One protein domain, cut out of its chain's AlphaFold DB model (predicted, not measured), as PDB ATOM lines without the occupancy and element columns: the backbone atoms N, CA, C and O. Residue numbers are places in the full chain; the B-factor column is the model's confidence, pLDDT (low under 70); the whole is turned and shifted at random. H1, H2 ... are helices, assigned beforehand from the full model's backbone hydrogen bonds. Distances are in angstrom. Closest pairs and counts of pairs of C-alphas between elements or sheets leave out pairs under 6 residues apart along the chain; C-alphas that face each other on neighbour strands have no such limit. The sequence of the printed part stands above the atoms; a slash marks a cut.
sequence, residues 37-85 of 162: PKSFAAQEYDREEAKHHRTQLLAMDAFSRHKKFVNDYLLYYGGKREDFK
ATOM      1  N   PRO A  37      43.102  17.363  19.991       84.88
ATOM      2  CA  PRO A  37      42.542  16.047  20.261       84.88
ATOM      3  C   PRO A  37      42.675  15.150  19.029       84.88
ATOM      4  O   PRO A  37      42.560  15.607  17.896       84.88
ATOM      5  N   LYS A  38      42.871  13.845  19.236       80.06
ATOM      6  CA  LYS A  38      43.019  12.869  18.140       80.06
ATOM      7  C   LYS A  38      41.806  12.841  17.191       80.06
ATOM      8  O   LYS A  38      41.962  12.529  16.017       80.06
ATOM      9  N   SER A  39      40.625  13.221  17.683       85.94
ATOM     10  CA  SER A  39      39.407  13.392  16.881       85.94
ATOM     11  C   SER A  39      39.511  14.511  15.847       85.94
ATOM     12  O   SER A  39      38.883  14.413  14.804       85.94
ATOM     13  N   PHE A  40      40.322  15.543  16.097       88.00
ATOM     14  CA  PHE A  40      40.547  16.626  15.142       88.00
ATOM     15  C   PHE A  40      41.247  16.117  13.884       88.00
ATOM     16  O   PHE A  40      40.847  16.463  12.786       88.00
ATOM     17  N   ALA A  41      42.253  15.248  14.029       86.44
ATOM     18  CA  ALA A  41      42.939  14.664  12.877       86.44
ATOM     19  C   ALA A  41      41.995  13.794  12.029       86.44
ATOM     20  O   ALA A  41      42.031  13.878  10.807       86.44
ATOM     21  N   ALA A  42      41.125  13.005  12.673       88.81
ATOM     22  CA  ALA A  42      40.102  12.229  11.970       88.81
ATOM     23  C   ALA A  42      39.086  13.142  11.259       88.81
ATOM     24  O   ALA A  42      38.794  12.945  10.088       88.81
ATOM     25  N   GLN A  43      38.619  14.193  11.937       90.19
ATOM     26  CA  GLN A  43      37.663  15.148  11.381       90.19
ATOM     27  C   GLN A  43      38.234  15.951  10.203       90.19
ATOM     28  O   GLN A  43      37.523  16.202   9.232       90.19
ATOM     29  N   GLU A  44      39.499  16.371  10.278       89.44
ATOM     30  CA  GLU A  44      40.160  17.058   9.166       89.44
ATOM     31  C   GLU A  44      40.361  16.114   7.975       89.44
ATOM     32  O   GLU A  44      40.097  16.520   6.846       89.44
ATOM     33  N   TYR A  45      40.704  14.845   8.216       88.50
ATOM     34  CA  TYR A  45      40.791  13.837   7.158       88.50
ATOM     35  C   TYR A  45      39.439  13.611   6.462       88.50
ATOM     36  O   TYR A  45      39.349  13.733   5.242       88.50
ATOM     37  N   ASP A  46      38.361  13.406   7.228       91.75
ATOM     38  CA  ASP A  46      37.003  13.260   6.683       91.75
ATOM     39  C   ASP A  46      36.590  14.493   5.858       91.75
ATOM     40  O   ASP A  46      35.925  14.396   4.822       91.75
ATOM     41  N   ARG A  47      37.009  15.686   6.302       91.38
ATOM     42  CA  ARG A  47      36.744  16.951   5.612       91.38
ATOM     43  C   ARG A  47      37.513  17.073   4.300       91.38
ATOM     44  O   ARG A  47      36.961  17.605   3.332       91.38
ATOM     45  N   GLU A  48      38.772  16.656   4.264       89.38
ATOM     46  CA  GLU A  48      39.576  16.642   3.041       89.38
ATOM     47  C   GLU A  48      39.033  15.623   2.040       89.38
ATOM     48  O   GLU A  48      38.782  15.988   0.890       89.38
ATOM     49  N   GLU A  49      38.725  14.404   2.478       89.62
ATOM     50  CA  GLU A  49      38.103  13.369   1.644       89.62
ATOM     51  C   GLU A  49      36.766  13.844   1.057       89.62
ATOM     52  O   GLU A  49      36.530  13.722  -0.147       89.62
ATOM     53  N   ALA A  50      35.917  14.507   1.852       89.00
ATOM     54  CA  ALA A  50      34.667  15.084   1.355       89.00
ATOM     55  C   ALA A  50      34.894  16.139   0.254       89.00
ATOM     56  O   ALA A  50      34.137  16.204  -0.723       89.00
ATOM     57  N   LYS A  51      35.950  16.960   0.373       91.94
ATOM     58  CA  LYS A  51      36.335  17.915  -0.681       91.94
ATOM     59  C   LYS A  51      36.822  17.181  -1.926       91.94
ATOM     60  O   LYS A  51      36.369  17.522  -3.016       91.94
ATOM     61  N   HIS A  52      37.690  16.183  -1.770       90.25
ATOM     62  CA  HIS A  52      38.230  15.383  -2.870       90.25
ATOM     63  C   HIS A  52      37.139  14.610  -3.617       90.25
ATOM     64  O   HIS A  52      37.104  14.620  -4.845       90.25
ATOM     65  N   HIS A  53      36.182  14.014  -2.909       89.06
ATOM     66  CA  HIS A  53      35.032  13.357  -3.525       89.06
ATOM     67  C   HIS A  53      34.152  14.345  -4.286       89.06
ATOM     68  O   HIS A  53      33.724  14.060  -5.405       89.06
ATOM     69  N   ARG A  54      33.904  15.536  -3.724       89.69
ATOM     70  CA  ARG A  54      33.129  16.576  -4.410       89.69
ATOM     71  C   ARG A  54      33.825  17.046  -5.685       89.69
ATOM     72  O   ARG A  54      33.165  17.174  -6.714       89.69
ATOM     73  N   THR A  55      35.125  17.324  -5.630       92.62
ATOM     74  CA  THR A  55      35.880  17.773  -6.808       92.62
ATOM     75  C   THR A  55      35.961  16.675  -7.858       92.62
ATOM     76  O   THR A  55      35.722  16.959  -9.026       92.62
ATOM     77  N   GLN A  56      36.187  15.425  -7.452       91.00
ATOM     78  CA  GLN A  56      36.184  14.275  -8.350       91.00
ATOM     79  C   GLN A  56      34.830  14.107  -9.039       91.00
ATOM     80  O   GLN A  56      34.786  13.977 -10.256       91.00
ATOM     81  N   LEU A  57      33.718  14.181  -8.300       90.94
ATOM     82  CA  LEU A  57      32.383  14.117  -8.893       90.94
ATOM     83  C   LEU A  57      32.166  15.245  -9.904       90.94
ATOM     84  O   LEU A  57      31.700  14.984 -11.005       90.94
ATOM     85  N   LEU A  58      32.521  16.484  -9.563       90.50
ATOM     86  CA  LEU A  58      32.356  17.625 -10.469       90.50
ATOM     87  C   LEU A  58      33.270  17.556 -11.701       90.50
ATOM     88  O   LEU A  58      32.886  18.053 -12.754       90.50
ATOM     89  N   ALA A  59      34.445  16.939 -11.579       94.00
ATOM     90  CA  ALA A  59      35.386  16.745 -12.679       94.00
ATOM     91  C   ALA A  59      34.972  15.616 -13.640       94.00
ATOM     92  O   ALA A  59      35.449  15.567 -14.770       94.00
ATOM     93  N   MET A  60      34.104  14.697 -13.208       93.75
ATOM     94  CA  MET A  60      33.638  13.590 -14.040       93.75
ATOM     95  C   MET A  60      32.576  14.029 -15.053       93.75
ATOM     96  O   MET A  60      31.662  14.804 -14.753       93.75
ATOM     97  N   ASP A  61      32.640  13.418 -16.236       95.88
ATOM     98  CA  ASP A  61      31.597  13.525 -17.253       95.88
ATOM     99  C   ASP A  61      30.215  13.080 -16.721       95.88
ATOM    100  O   ASP A  61      30.112  12.263 -15.798       95.88
ATOM    101  N   ALA A  62      29.137  13.614 -17.305       94.06
ATOM    102  CA  ALA A  62      27.758  13.333 -16.907       94.06
ATOM    103  C   ALA A  62      27.433  11.831 -16.931       94.06
ATOM    104  O   ALA A  62      26.837  11.315 -15.980       94.06
ATOM    105  N   PHE A  63      27.883  11.108 -17.963       94.12
ATOM    106  CA  PHE A  63      27.670   9.665 -18.059       94.12
ATOM    107  C   PHE A  63      28.468   8.902 -16.994       94.12
ATOM    108  O   PHE A  63      27.957   7.989 -16.341       94.12
ATOM    109  N   SER A  64      29.714   9.318 -16.764       94.56
ATOM    110  CA  SER A  64      30.595   8.707 -15.762       94.56
ATOM    111  C   SER A  64      30.061   8.887 -14.339       94.56
ATOM    112  O   SER A  64      30.054   7.936 -13.553       94.56
ATOM    113  N   ARG A  65      29.544  10.081 -14.023       95.25
ATOM    114  CA  ARG A  65      28.846  10.351 -12.760       95.25
ATOM    115  C   ARG A  65      27.620   9.467 -12.591       95.25
ATOM    116  O   ARG A  65      27.468   8.844 -11.544       95.25
ATOM    117  N   HIS A  66      26.773   9.386 -13.617       93.06
ATOM    118  CA  HIS A  66      25.585   8.537 -13.589       93.06
ATOM    119  C   HIS A  66      25.953   7.076 -13.308       93.06
ATOM    120  O   HIS A  66      25.403   6.470 -12.392       93.06
ATOM    121  N   LYS A  67      26.951   6.531 -14.016       93.81
ATOM    122  CA  LYS A  67      27.428   5.159 -13.801       93.81
ATOM    123  C   LYS A  67      27.907   4.933 -12.365       93.81
ATOM    124  O   LYS A  67      27.569   3.906 -11.781       93.81
ATOM    125  N   LYS A  68      28.661   5.878 -11.791       93.94
ATOM    126  CA  LYS A  68      29.095   5.809 -10.388       93.94
ATOM    127  C   LYS A  68      27.893   5.782  -9.440       93.94
ATOM    128  O   LYS A  68      27.812   4.883  -8.616       93.94
ATOM    129  N   PHE A  69      26.941   6.702  -9.596       92.06
ATOM    130  CA  PHE A  69      25.764   6.766  -8.724       92.06
ATOM    131  C   PHE A  69      24.877   5.525  -8.818       92.06
ATOM    132  O   PHE A  69      24.422   5.038  -7.789       92.06
ATOM    133  N   VAL A  70      24.668   4.979 -10.018       91.56
ATOM    134  CA  VAL A  70      23.917   3.726 -10.192       91.56
ATOM    135  C   VAL A  70      24.628   2.568  -9.494       91.56
ATOM    136  O   VAL A  70      23.979   1.771  -8.825       91.56
ATOM    137  N   ASN A  71      25.955   2.478  -9.611       92.69
ATOM    138  CA  ASN A  71      26.726   1.430  -8.942       92.69
ATOM    139  C   ASN A  71      26.668   1.561  -7.417       92.69
ATOM    140  O   ASN A  71      26.440   0.565  -6.738       92.69
ATOM    141  N   ASP A  72      26.854   2.777  -6.896       92.56
ATOM    142  CA  ASP A  72      26.788   3.055  -5.461       92.56
ATOM    143  C   ASP A  72      25.390   2.704  -4.928       92.56
ATOM    144  O   ASP A  72      25.262   1.994  -3.934       92.56
ATOM    145  N   TYR A  73      24.330   3.118  -5.630       91.50
ATOM    146  CA  TYR A  73      22.953   2.781  -5.271       91.50
ATOM    147  C   TYR A  73      22.726   1.264  -5.216       91.50
ATOM    148  O   TYR A  73      22.179   0.756  -4.237       91.50
ATOM    149  N   LEU A  74      23.201   0.538  -6.235       91.81
ATOM    150  CA  LEU A  74      23.087  -0.917  -6.314       91.81
ATOM    151  C   LEU A  74      23.815  -1.621  -5.159       91.81
ATOM    152  O   LEU A  74      23.313  -2.614  -4.638       91.81
ATOM    153  N   LEU A  75      24.981  -1.100  -4.762       92.31
ATOM    154  CA  LEU A  75      25.802  -1.647  -3.683       92.31
ATOM    155  C   LEU A  75      25.164  -1.442  -2.302       92.31
ATOM    156  O   LEU A  75      25.173  -2.366  -1.494       92.31
ATOM    157  N   TYR A  76      24.632  -0.248  -2.023       91.94
ATOM    158  CA  TYR A  76      24.104   0.093  -0.698       91.94
ATOM    159  C   TYR A  76      22.701  -0.453  -0.439       91.94
ATOM    160  O   TYR A  76      22.424  -0.917   0.664       91.94
ATOM    161  N   TYR A  77      21.812  -0.375  -1.430       89.06
ATOM    162  CA  TYR A  77      20.396  -0.705  -1.237       89.06
ATOM    163  C   TYR A  77      20.025  -2.095  -1.755       89.06
ATOM    164  O   TYR A  77      18.986  -2.625  -1.366       89.06
ATOM    165  N   GLY A  78      20.881  -2.709  -2.579       82.62
ATOM    166  CA  GLY A  78      20.568  -3.957  -3.262       82.62
ATOM    167  C   GLY A  78      19.534  -3.751  -4.375       82.62
ATOM    168  O   GLY A  78      18.556  -3.023  -4.237       82.62
ATOM    169  N   GLY A  79      19.764  -4.381  -5.522       84.88
ATOM    170  CA  GLY A  79      18.898  -4.295  -6.697       84.88
ATOM    171  C   GLY A  79      19.538  -5.008  -7.883       84.88
ATOM    172  O   GLY A  79      20.626  -5.580  -7.754       84.88
ATOM    173  N   LYS A  80      18.893  -4.963  -9.048       84.50
ATOM    174  CA  LYS A  80      19.429  -5.510 -10.298       84.50
ATOM    175  C   LYS A  80      19.603  -4.398 -11.330       84.50
ATOM    176  O   LYS A  80      18.910  -3.385 -11.295       84.50
ATOM    177  N   ARG A  81      20.548  -4.550 -12.266       82.25
ATOM    178  CA  ARG A  81      20.723  -3.545 -13.340       82.25
ATOM    179  C   ARG A  81      19.509  -3.505 -14.265       82.25
ATOM    180  O   ARG A  81      19.208  -2.473 -14.853       82.25
ATOM    181  N   GLU A  82      18.835  -4.637 -14.369       83.19
ATOM    182  CA  GLU A  82      17.648  -4.888 -15.167       83.19
ATOM    183  C   GLU A  82      16.469  -4.009 -14.733       83.19
ATOM    184  O   GLU A  82      15.682  -3.602 -15.583       83.19
ATOM    185  N   ASP A  83      16.407  -3.627 -13.455       83.06
ATOM    186  CA  ASP A  83      15.350  -2.766 -12.907       83.06
ATOM    187  C   ASP A  83      15.438  -1.327 -13.451       83.06
ATOM    188  O   ASP A  83      14.442  -0.611 -13.510       83.06
ATOM    189  N   PHE A  84      16.623  -0.905 -13.908       78.88
ATOM    190  CA  PHE A  84      16.835   0.404 -14.539       78.88
ATOM    191  C   PHE A  84      16.515   0.410 -16.036       78.88
ATOM    192  O   PHE A  84      16.656   1.443 -16.696       78.88
ATOM    193  N   LYS A  85      16.114  -0.731 -16.611       84.25
ATOM    194  CA  LYS A  85      15.751  -0.794 -18.023       84.25
ATOM    195  C   LYS A  85      14.434  -0.049 -18.231       84.25
ATOM    196  O   LYS A  85      13.395  -0.421 -17.695       84.25
TER     197      LYS A  85
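Overview. This is residues 37 to 85 of the 162 residues of the protein "FRA10A associated CGG repeat 1" of Petromyzon marinus (UniProt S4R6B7). Two helices, the long H1 and the shorter H2, meet near their ends as an open V, joined by a tight turn at residues 60 and 61. The chain then folds back from the far end of H2 through residues 78 to 80 to the short H3, on the other side of H2 from H1, and the whole is a thin, only just flat zigzag. The printed part has 49 residues with three named helices, in the order H1, H2, H3, and no named strand; the class is all helix. It is extended, with a radius of gyration of the C-alphas of 15.1 A, and spans 49 by 25 by 6 A.

Arrangement. H1, residues 38 to 59, touches no helix. H2, residues 62 to 77, is close to H1 but not clearly touching; their closest C-alphas, those of Leu 57 and Arg 65, are 6.5 A apart. The two run opposite ways at a steep tilt of 47 degrees. H3, residues 81 to 84, is close to H2 but not clearly touching, with the C-alphas of Leu 74 and Arg 81 the closest at 7.9 A. H1 and H3 are apart. In H1 and H2 every O i to N i+4 pair is within hydrogen-bond range; H3 is too short for such a pair, and its one O i to N i+3 pair is within range.

Along the chain. H1 begins at C-alpha 38, (43.019, 12.869, 18.140), and measures 32.0 A to C-alpha 59. H2 begins at C-alpha 62, (27.758, 13.333, -16.907), and measures 22.3 A. H3 measures 5.7 A and ends at C-alpha 84, (16.835, 0.404, -14.539).

Size, cuts and confidence. The C-alphas of Pro 37 and Lys 85 are the two farthest apart, at 49.7 A. Residues 37 to 55 stand free, and so do residues 72 to 78. The printed part has no cut, and both links are tight. The mean pLDDT of the printed part is 89.6, and no printed residue is under 70.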